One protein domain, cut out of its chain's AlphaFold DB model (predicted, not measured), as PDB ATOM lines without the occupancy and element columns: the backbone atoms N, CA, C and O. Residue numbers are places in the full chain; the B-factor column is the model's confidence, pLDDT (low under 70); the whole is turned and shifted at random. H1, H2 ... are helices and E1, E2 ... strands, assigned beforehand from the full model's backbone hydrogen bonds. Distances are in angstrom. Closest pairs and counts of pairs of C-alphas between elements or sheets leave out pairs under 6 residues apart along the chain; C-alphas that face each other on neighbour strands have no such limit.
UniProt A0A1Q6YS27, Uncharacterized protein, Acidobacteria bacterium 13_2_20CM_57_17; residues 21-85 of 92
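This is residues 21 to 85 of the 92 residues of an uncharacterized protein of Acidobacteria bacterium 13_2_20CM_57_17 (UniProt A0A1Q6YS27). A small, strongly twisted sheet of three parallel strands has two helices packed on one face, H1 over the part where the strands begin and H2 toward the part where they end, while the other face is bare. Along the printed part strand, helix, strand, helix, strand follow each other, and each helix runs back over the sheet between two neighbour strands, H1 between E1 and E2 and H2 between E2 and E3. The printed part has 65 residues with two named helices and three named strands, in the order E1, H1, E2, H2, E3; the sheet's order is E1, E2, E3, and the class is mixed, helices and strands. The whole is compact, with a radius of gyration of the C-alphas of 11.5 A, but elongated in outline, spanning 36 by 20 by 20 A.

E1, residues 21 to 28, begins at C-alpha 21 at (201.556, 77.345, 216.396) and is 21.4 A long. H1, residues 37 to 46, measures 14.2 A. E2, residues 50 to 56, measures 20.2 A from C-alpha 50 at (202.101, 73.990, 218.397). H2, residues 62 to 73, is the longest helix by residues, at 16.0 A. E3, residues 79 to 84, measures 15.8 A and ends at C-alpha 84 at (218.519, 81.501, 210.940).

E2 is the inner strand, and E1 and E3 are the edge strands. E1 and E2 are parallel, 26 degrees between their directions; N 22 and O 50 are 2.8 A apart and N 54 and O 24 2.9 A, within hydrogen-bond range. E2 and E3 are parallel at 27 degrees, with N 53 and O 80 at 2.9 A. Residues 32 to 33 form a short antiparallel pairing with residues 27 to 28 of E1. H1 is on the sheet at a height of 9.0 A, over E1 and E2, and runs along the strands, at 5 degrees to E2 on the local plane; the closest C-alphas of H1 and E1 are those of Tyr 37 and Ala 26, 5.8 A apart. H2 is on it at a height of 8.9 A, over E2 and only just over E1, where 3 of its C-alphas fall; it runs only just slantwise to the strands, at 32 degrees to E2 on the local plane. The closest C-alphas of H2 and E1 are those of Phe 69 and Thr 27, 5.8 A apart. H1 and H2 are apart. H1 and H2 on one face of the sheet E1, E2, E3 make two layers, one of helices and one of strands. E1, H1, E2 and E2, H2, E3 are strand-helix-strand units, two parallel neighbour strands with a helix between, each with a right-handed crossover. In H1 and H2 every O i to N i+4 pair is within hydrogen-bond range.

The C-alphas of Ala 47 and Asp 61, the two farthest apart, are 36.1 A apart. The printed part has no cut. No link is long; E1 to H1 is short, with 8 residues, and the others are tight. The mean pLDDT of the printed part is 83.2, and residues 74 to 85 are under 70.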
ATOM      1  N   GLY A  21     200.372  77.405 215.552       86.75
ATOM      2  CA  GLY A  21     201.556  77.345 216.396       86.75
ATOM      3  C   GLY A  21     202.408  78.602 216.389       86.75
ATOM      4  O   GLY A  21     202.179  79.533 215.616       86.75
ATOM      5  N   VAL A  22     203.415  78.605 217.258       88.88
ATOM      6  CA  VAL A  22     204.343  79.717 217.477       88.88
ATOM      7  C   VAL A  22     205.777  79.234 217.313       88.88
ATOM      8  O   VAL A  22     206.180  78.265 217.942       88.88
ATOM      9  N   ILE A  23     206.568  79.961 216.518       88.88
ATOM     10  CA  ILE A  23     208.023  79.785 216.433       88.88
ATOM     11  C   ILE A  23     208.698  80.911 217.231       88.88
ATOM     12  O   ILE A  23     208.536  82.101 216.918       88.88
ATOM     13  N   HIS A  24     209.445  80.553 218.275       90.62
ATOM     14  CA  HIS A  24     210.051  81.492 219.218       90.62
ATOM     15  C   HIS A  24     211.571  81.346 219.306       90.62
ATOM     16  O   HIS A  24     212.115  80.248 219.220       90.62
ATOM     17  N   LYS A  25     212.275  82.462 219.502       89.31
ATOM     18  CA  LYS A  25     213.727  82.463 219.695       89.31
ATOM     19  C   LYS A  25     214.062  81.739 220.988       89.31
ATOM     20  O   LYS A  25     213.533  82.126 222.025       89.31
ATOM     21  N   ALA A  26     214.943  80.750 220.930       89.69
ATOM     22  CA  ALA A  26     215.480  80.101 222.122       89.69
ATOM     23  C   ALA A  26     216.849  80.677 222.482       89.69
ATOM     24  O   ALA A  26     217.094  81.032 223.631       89.69
ATOM     25  N   THR A  27     217.737  80.809 221.493       91.50
ATOM     26  CA  THR A  27     219.127  81.211 221.738       91.50
ATOM     27  C   THR A  27     219.721  82.091 220.645       91.50
ATOM     28  O   THR A  27     219.197  82.194 219.532       91.50
ATOM     29  N   GLN A  28     220.832  82.750 220.978       91.88
ATOM     30  CA  GLN A  28     221.701  83.471 220.053       91.88
ATOM     31  C   GLN A  28     223.174  83.202 220.374       91.88
ATOM     32  O   GLN A  28     223.615  83.404 221.511       91.88
ATOM     33  N   GLY A  29     223.943  82.799 219.359       90.44
ATOM     34  CA  GLY A  29     225.352  82.448 219.531       90.44
ATOM     35  C   GLY A  29     225.549  81.371 220.602       90.44
ATOM     36  O   GLY A  29     224.704  80.507 220.799       90.44
ATOM     37  N   VAL A  30     226.649  81.440 221.344       91.06
ATOM     38  CA  VAL A  30     227.014  80.409 222.337       91.06
ATOM     39  C   VAL A  30     226.674  80.777 223.788       91.06
ATOM     40  O   VAL A  30     227.068  80.072 224.709       91.06
ATOM     41  N   ARG A  31     226.013  81.924 224.032       91.25
ATOM     42  CA  ARG A  31     225.846  82.464 225.404       91.25
ATOM     43  C   ARG A  31     224.480  83.048 225.726       91.25
ATOM     44  O   ARG A  31     224.155  83.171 226.903       91.25
ATOM     45  N   PHE A  32     223.684  83.437 224.735       91.75
ATOM     46  CA  PHE A  32     222.436  84.146 225.005       91.75
ATOM     47  C   PHE A  32     221.235  83.205 224.916       91.75
ATOM     48  O   PHE A  32     220.917  82.730 223.826       91.75
ATOM     49  N   ARG A  33     220.548  82.982 226.042       93.44
ATOM     50  CA  ARG A  33     219.215  82.360 226.087       93.44
ATOM     51  C   ARG A  33     218.159  83.455 226.121       93.44
ATOM     52  O   ARG A  33     218.317  84.429 226.854       93.44
ATOM     53  N   ASP A  34     217.106  83.315 225.325       90.94
ATOM     54  CA  ASP A  34     216.012  84.281 225.322       90.94
ATOM     55  C   ASP A  34     215.206  84.145 226.631       90.94
ATOM     56  O   ASP A  34     214.651  83.076 226.897       90.94
ATOM     57  N   PRO A  35     215.138  85.195 227.469       91.88
ATOM     58  CA  PRO A  35     214.540  85.098 228.800       91.88
ATOM     59  C   PRO A  35     213.024  84.872 228.762       91.88
ATOM     60  O   PRO A  35     212.453  84.405 229.744       91.88
ATOM     61  N   ALA A  36     212.360  85.185 227.644       89.56
ATOM     62  CA  ALA A  36     210.924  84.986 227.493       89.56
ATOM     63  C   ALA A  36     210.568  83.572 227.001       89.56
ATOM     64  O   ALA A  36     209.390  83.215 226.997       89.56
ATOM     65  N   TYR A  37     211.555  82.769 226.587       89.56
ATOM     66  CA  TYR A  37     211.330  81.502 225.892       89.56
ATOM     67  C   TYR A  37     210.490  80.502 226.700       89.56
ATOM     68  O   TYR A  37     209.465  80.038 226.204       89.56
ATOM     69  N   GLU A  38     210.867  80.211 227.949       89.31
ATOM     70  CA  GLU A  38     210.152  79.217 228.768       89.31
ATOM     71  C   GLU A  38     208.731  79.674 229.132       89.31
ATOM     72  O   GLU A  38     207.782  78.899 229.001       89.31
ATOM     73  N   ASN A  39     208.556  80.944 229.512       90.81
ATOM     74  CA  ASN A  39     207.238  81.486 229.858       90.81
ATOM     75  C   ASN A  39     206.297  81.490 228.646       90.81
ATOM     76  O   ASN A  39     205.154  81.041 228.736       90.81
ATOM     77  N   ASN A  40     206.783  81.946 227.489       90.56
ATOM     78  CA  ASN A  40     205.988  81.968 226.264       90.56
ATOM     79  C   ASN A  40     205.660  80.554 225.775       90.56
ATOM     80  O   ASN A  40     204.550  80.327 225.295       90.56
ATOM     81  N   ARG A  41     206.577  79.595 225.951       89.69
ATOM     82  CA  ARG A  41     206.316  78.183 225.656       89.69
ATOM     83  C   ARG A  41     205.181  77.642 226.514       89.69
ATOM     84  O   ARG A  41     204.238  77.063 225.980       89.69
ATOM     85  N   ALA A  42     205.254  77.839 227.830       89.56
ATOM     86  CA  ALA A  42     204.223  77.371 228.751       89.56
ATOM     87  C   ALA A  42     202.844  77.953 228.395       89.56
ATOM     88  O   ALA A  42     201.858  77.216 228.327       89.56
ATOM     89  N   ASN A  43     202.788  79.248 228.080       90.44
ATOM     90  CA  ASN A  43     201.548  79.920 227.699       90.44
ATOM     91  C   ASN A  43     200.992  79.421 226.355       90.44
ATOM     92  O   ASN A  43     199.789  79.178 226.246       90.44
ATOM     93  N   ALA A  44     201.845  79.215 225.347       88.69
ATOM     94  CA  ALA A  44     201.435  78.691 224.044       88.69
ATOM     95  C   ALA A  44     200.882  77.261 224.139       88.69
ATOM     96  O   ALA A  44     199.823  76.968 223.586       88.69
ATOM     97  N   LEU A  45     201.563  76.385 224.883       89.38
ATOM     98  CA  LEU A  45     201.118  75.004 225.080       89.38
ATOM     99  C   LEU A  45     199.816  74.935 225.886       89.38
ATOM    100  O   LEU A  45     198.927  74.158 225.542       89.38
ATOM    101  N   SER A  46     199.662  75.786 226.906       89.31
ATOM    102  CA  SER A  46     198.400  75.937 227.648       89.31
ATOM    103  C   SER A  46     197.247  76.381 226.734       89.31
ATOM    104  O   SER A  46     196.122  75.897 226.852       89.31
ATOM    105  N   ALA A  47     197.544  77.227 225.743       90.06
ATOM    106  CA  ALA A  47     196.612  77.622 224.689       90.06
ATOM    107  C   ALA A  47     196.436  76.580 223.570       90.06
ATOM    108  O   ALA A  47     195.727  76.849 222.609       90.06
ATOM    109  N   ARG A  48     197.030  75.382 223.683       89.69
ATOM    110  CA  ARG A  48     196.962  74.300 222.679       89.69
ATOM    111  C   ARG A  48     197.538  74.678 221.307       89.69
ATOM    112  O   ARG A  48     197.118  74.131 220.289       89.69
ATOM    113  N   LEU A  49     198.503  75.592 221.279       89.12
ATOM    114  CA  LEU A  49     199.269  75.925 220.081       89.12
ATOM    115  C   LEU A  49     200.468  74.982 219.939       89.12
ATOM    116  O   LEU A  49     201.093  74.603 220.930       89.12
ATOM    117  N   LEU A  50     200.827  74.644 218.698       89.88
ATOM    118  CA  LEU A  50     202.101  73.990 218.397       89.88
ATOM    119  C   LEU A  50     203.266  74.924 218.748       89.88
ATOM    120  O   LEU A  50     203.153  76.148 218.636       89.88
ATOM    121  N   TRP A  51     204.406  74.353 219.130       89.62
ATOM    122  CA  TRP A  51     205.580  75.122 219.521       89.62
ATOM    123  C   TRP A  51     206.780  74.815 218.627       89.62
ATOM    124  O   TRP A  51     207.060  73.677 218.262       89.62
ATOM    125  N   GLY A  52     207.519  75.853 218.269       88.81
ATOM    126  CA  GLY A  52     208.770  75.762 217.538       88.81
ATOM    127  C   GLY A  52     209.808  76.673 218.169       88.81
ATOM    128  O   GLY A  52     209.488  77.744 218.692       88.81
ATOM    129  N   ALA A  53     211.063  76.261 218.092       90.00
ATOM    130  CA  ALA A  53     212.201  77.014 218.582       90.00
ATOM    131  C   ALA A  53     213.101  77.405 217.418       90.00
ATOM    132  O   ALA A  53     213.263  76.654 216.457       90.00
ATOM    133  N   TYR A  54     213.740  78.563 217.516       88.69
ATOM    134  CA  TYR A  54     214.797  78.913 216.580       88.69
ATOM    135  C   TYR A  54     216.055  79.421 217.269       88.69
ATOM    136  O   TYR A  54     216.015  80.025 218.348       88.69
ATOM    137  N   HIS A  55     217.175  79.183 216.593       89.75
ATOM    138  CA  HIS A  55     218.490  79.678 216.960       89.75
ATOM    139  C   HIS A  55     218.888  80.846 216.058       89.75
ATOM    140  O   HIS A  55     218.757  80.761 214.832       89.75
ATOM    141  N   PHE A  56     219.405  81.920 216.653       89.31
ATOM    142  CA  PHE A  56     220.001  83.028 215.914       89.31
ATOM    143  C   PHE A  56     221.519  82.858 215.836       89.31
ATOM    144  O   PHE A  56     222.231  83.093 216.817       89.31
ATOM    145  N   GLY A  57     222.000  82.463 214.658       86.69
ATOM    146  CA  GLY A  57     223.410  82.184 214.434       86.69
ATOM    147  C   GLY A  57     224.290  83.436 214.469       86.69
ATOM    148  O   GLY A  57     223.913  84.499 213.975       86.69
ATOM    149  N   THR A  58     225.494  83.290 215.007       86.81
ATOM    150  CA  THR A  58     226.595  84.262 214.948       86.81
ATOM    151  C   THR A  58     227.772  83.684 214.151       86.81
ATOM    152  O   THR A  58     227.749  82.520 213.753       86.81
ATOM    153  N   GLY A  59     228.832  84.474 213.939       83.69
ATOM    154  CA  GLY A  59     230.096  84.004 213.344       83.69
ATOM    155  C   GLY A  59     230.948  83.112 214.261       83.69
ATOM    156  O   GLY A  59     232.116  82.883 213.967       83.69
ATOM    157  N   SER A  60     230.400  82.663 215.393       85.25
ATOM    158  CA  SER A  60     231.053  81.743 216.329       85.25
ATOM    159  C   SER A  60     231.028  80.303 215.802       85.25
ATOM    160  O   SER A  60     230.385  80.010 214.794       85.25
ATOM    161  N   ASP A  61     231.695  79.389 216.506       90.75
ATOM    162  CA  ASP A  61     231.717  77.973 216.142       90.75
ATOM    163  C   ASP A  61     230.303  77.381 216.004       90.75
ATOM    164  O   ASP A  61     229.421  77.617 216.834       90.75
ATOM    165  N   GLY A  62     230.072  76.643 214.917       85.44
ATOM    166  CA  GLY A  62     228.750  76.112 214.590       85.44
ATOM    167  C   GLY A  62     228.322  74.959 215.495       85.44
ATOM    168  O   GLY A  62     227.136  74.852 215.806       85.44
ATOM    169  N   VAL A  63     229.270  74.130 215.941       90.69
ATOM    170  CA  VAL A  63     228.991  72.985 216.819       90.69
ATOM    171  C   VAL A  63     228.601  73.489 218.200       90.69
ATOM    172  O   VAL A  63     227.525  73.147 218.678       90.69
ATOM    173  N   GLN A  64     229.377  74.406 218.780       91.62
ATOM    174  CA  GLN A  64     229.055  75.015 220.074       91.62
ATOM    175  C   GLN A  64     227.710  75.756 220.051       91.62
ATOM    176  O   GLN A  64     226.973  75.749 221.034       91.62
ATOM    177  N   GLN A  65     227.358  76.397 218.932       90.12
ATOM    178  CA  GLN A  65     226.043  77.024 218.771       90.12
ATOM    179  C   GLN A  65     224.908  75.995 218.738       90.12
ATOM    180  O   GLN A  65     223.874  76.207 219.373       90.12
ATOM    181  N   ALA A  66     225.102  74.883 218.025       86.44
ATOM    182  CA  ALA A  66     224.142  73.788 217.985       86.44
ATOM    183  C   ALA A  66     223.986  73.137 219.364       86.44
ATOM    184  O   ALA A  66     222.862  72.993 219.825       86.44
ATOM    185  N   GLU A  67     225.082  72.830 220.059       90.19
ATOM    186  CA  GLU A  67     225.066  72.298 221.426       90.19
ATOM    187  C   GLU A  67     224.346  73.246 222.386       90.19
ATOM    188  O   GLU A  67     223.460  72.821 223.121       90.19
ATOM    189  N   PHE A  68     224.643  74.546 222.331       90.12
ATOM    190  CA  PHE A  68     223.992  75.541 223.180       90.12
ATOM    191  C   PHE A  68     222.492  75.689 222.887       90.12
ATOM    192  O   PHE A  68     221.679  75.844 223.804       90.12
ATOM    193  N   PHE A  69     222.099  75.642 221.611       89.19
ATOM    194  CA  PHE A  69     220.692  75.601 221.228       89.19
ATOM    195  C   PHE A  69     220.026  74.318 221.708       89.19
ATOM    196  O   PHE A  69     218.950  74.394 222.296       89.19
ATOM    197  N   LEU A  70     220.665  73.164 221.519       87.25
ATOM    198  CA  LEU A  70     220.113  71.892 221.944       87.25
ATOM    199  C   LEU A  70     219.986  71.834 223.472       87.25
ATOM    200  O   LEU A  70     218.946  71.428 223.952       87.25
ATOM    201  N   ASP A  71     220.934  72.340 224.248       87.25
ATOM    202  CA  ASP A  71     220.810  72.410 225.711       87.25
ATOM    203  C   ASP A  71     219.735  73.413 226.189       87.25
ATOM    204  O   ASP A  71     219.277  73.388 227.329       87.25
ATOM    205  N   SER A  72     219.310  74.332 225.319       84.44
ATOM    206  CA  SER A  72     218.250  75.302 225.626       84.44
ATOM    207  C   SER A  72     216.871  74.874 225.136       84.44
ATOM    208  O   SER A  72     215.866  75.286 225.708       84.44
ATOM    209  N   ALA A  73     216.813  74.088 224.062       81.00
ATOM    210  CA  ALA A  73     215.578  73.708 223.383       81.00
ATOM    211  C   ALA A  73     215.272  72.202 223.464       81.00
ATOM    212  O   ALA A  73     214.111  71.815 223.332       81.00
ATOM    213  N   SER A  74     216.279  71.351 223.676       62.97
ATOM    214  CA  SER A  74     216.170  69.886 223.588       62.97
ATOM    215  C   SER A  74     215.863  69.244 224.925       62.97
ATOM    216  O   SER A  74     216.259  69.705 225.989       62.97
ATOM    217  N   GLY A  75     215.139  68.136 224.821       55.09
ATOM    218  CA  GLY A  75     214.506  67.417 225.921       55.09
ATOM    219  C   GLY A  75     213.003  67.241 225.709       55.09
ATOM    220  O   GLY A  75     212.344  66.635 226.549       55.09
ATOM    221  N   ARG A  76     212.429  67.797 224.630       55.28
ATOM    222  CA  ARG A  76     210.974  67.925 224.497       55.28
ATOM    223  C   ARG A  76     210.521  67.652 223.055       55.28
ATOM    224  O   ARG A  76     210.954  68.316 222.117       55.28
ATOM    225  N   SER A  77     209.698  66.615 222.889       54.72
ATOM    226  CA  SER A  77     209.267  66.012 221.613       54.72
ATOM    227  C   SER A  77     208.331  66.888 220.769       54.72
ATOM    228  O   SER A  77     207.843  66.456 219.730       54.72
ATOM    229  N   ASP A  78     208.031  68.095 221.238       55.25
ATOM    230  CA  ASP A  78     207.002  68.993 220.726       55.25
ATOM    231  C   ASP A  78     207.567  70.156 219.898       55.25
ATOM    232  O   ASP A  78     206.830  71.094 219.610       55.25
ATOM    233  N   CYS A  79     208.856  70.127 219.535       53.50
ATOM    234  CA  CYS A  79     209.549  71.298 219.005       53.50
ATOM    235  C   CYS A  79     210.134  71.111 217.593       53.50
ATOM    236  O   CYS A  79     211.062  70.331 217.379       53.50
ATOM    237  N   LEU A  80     209.649  71.911 216.637       58.34
ATOM    238  CA  LEU A  80     210.316  72.130 215.349       58.34
ATOM    239  C   LEU A  80     211.463  73.137 215.522       58.34
ATOM    240  O   LEU A  80     211.243  74.235 216.034       58.34
ATOM    241  N   SER A  81     212.668  72.782 215.065       60.16
ATOM    242  CA  SER A  81     213.873  73.614 215.187       60.16
ATOM    243  C   SER A  81     214.282  74.241 213.852       60.16
ATOM    244  O   SER A  81     214.470  73.524 212.871       60.16
ATOM    245  N   LEU A  82     214.461  75.567 213.813       59.19
ATOM    246  CA  LEU A  82     214.952  76.298 212.634       59.19
ATOM    247  C   LEU A  82     216.187  77.143 212.983       59.19
ATOM    248  O   LEU A  82     216.195  77.879 213.967       59.19
ATOM    249  N   THR A  83     217.238  77.083 212.167       56.50
ATOM    250  CA  THR A  83     218.428  77.934 212.335       56.50
ATOM    251  C   THR A  83     218.406  79.063 211.315       56.50
ATOM    252  O   THR A  83     218.402  78.813 210.112       56.50
ATOM    253  N   LEU A  84     218.428  80.312 211.789       59.62
ATOM    254  CA  LEU A  84     218.519  81.501 210.940       59.62
ATOM    255  C   LEU A  84     219.918  82.109 211.065       59.62
ATOM    256  O   LEU A  84     220.427  82.292 212.173       59.62
ATOM    257  N   LYS A  85     220.540  82.432 209.929       49.50
ATOM    258  CA  LYS A  85     221.823  83.146 209.866       49.50
ATOM    259  C   LYS A  85     221.598  84.553 209.303       49.50
ATOM    260  O   LYS A  85     220.755  84.705 208.418       49.50
TER     261      LYS A  85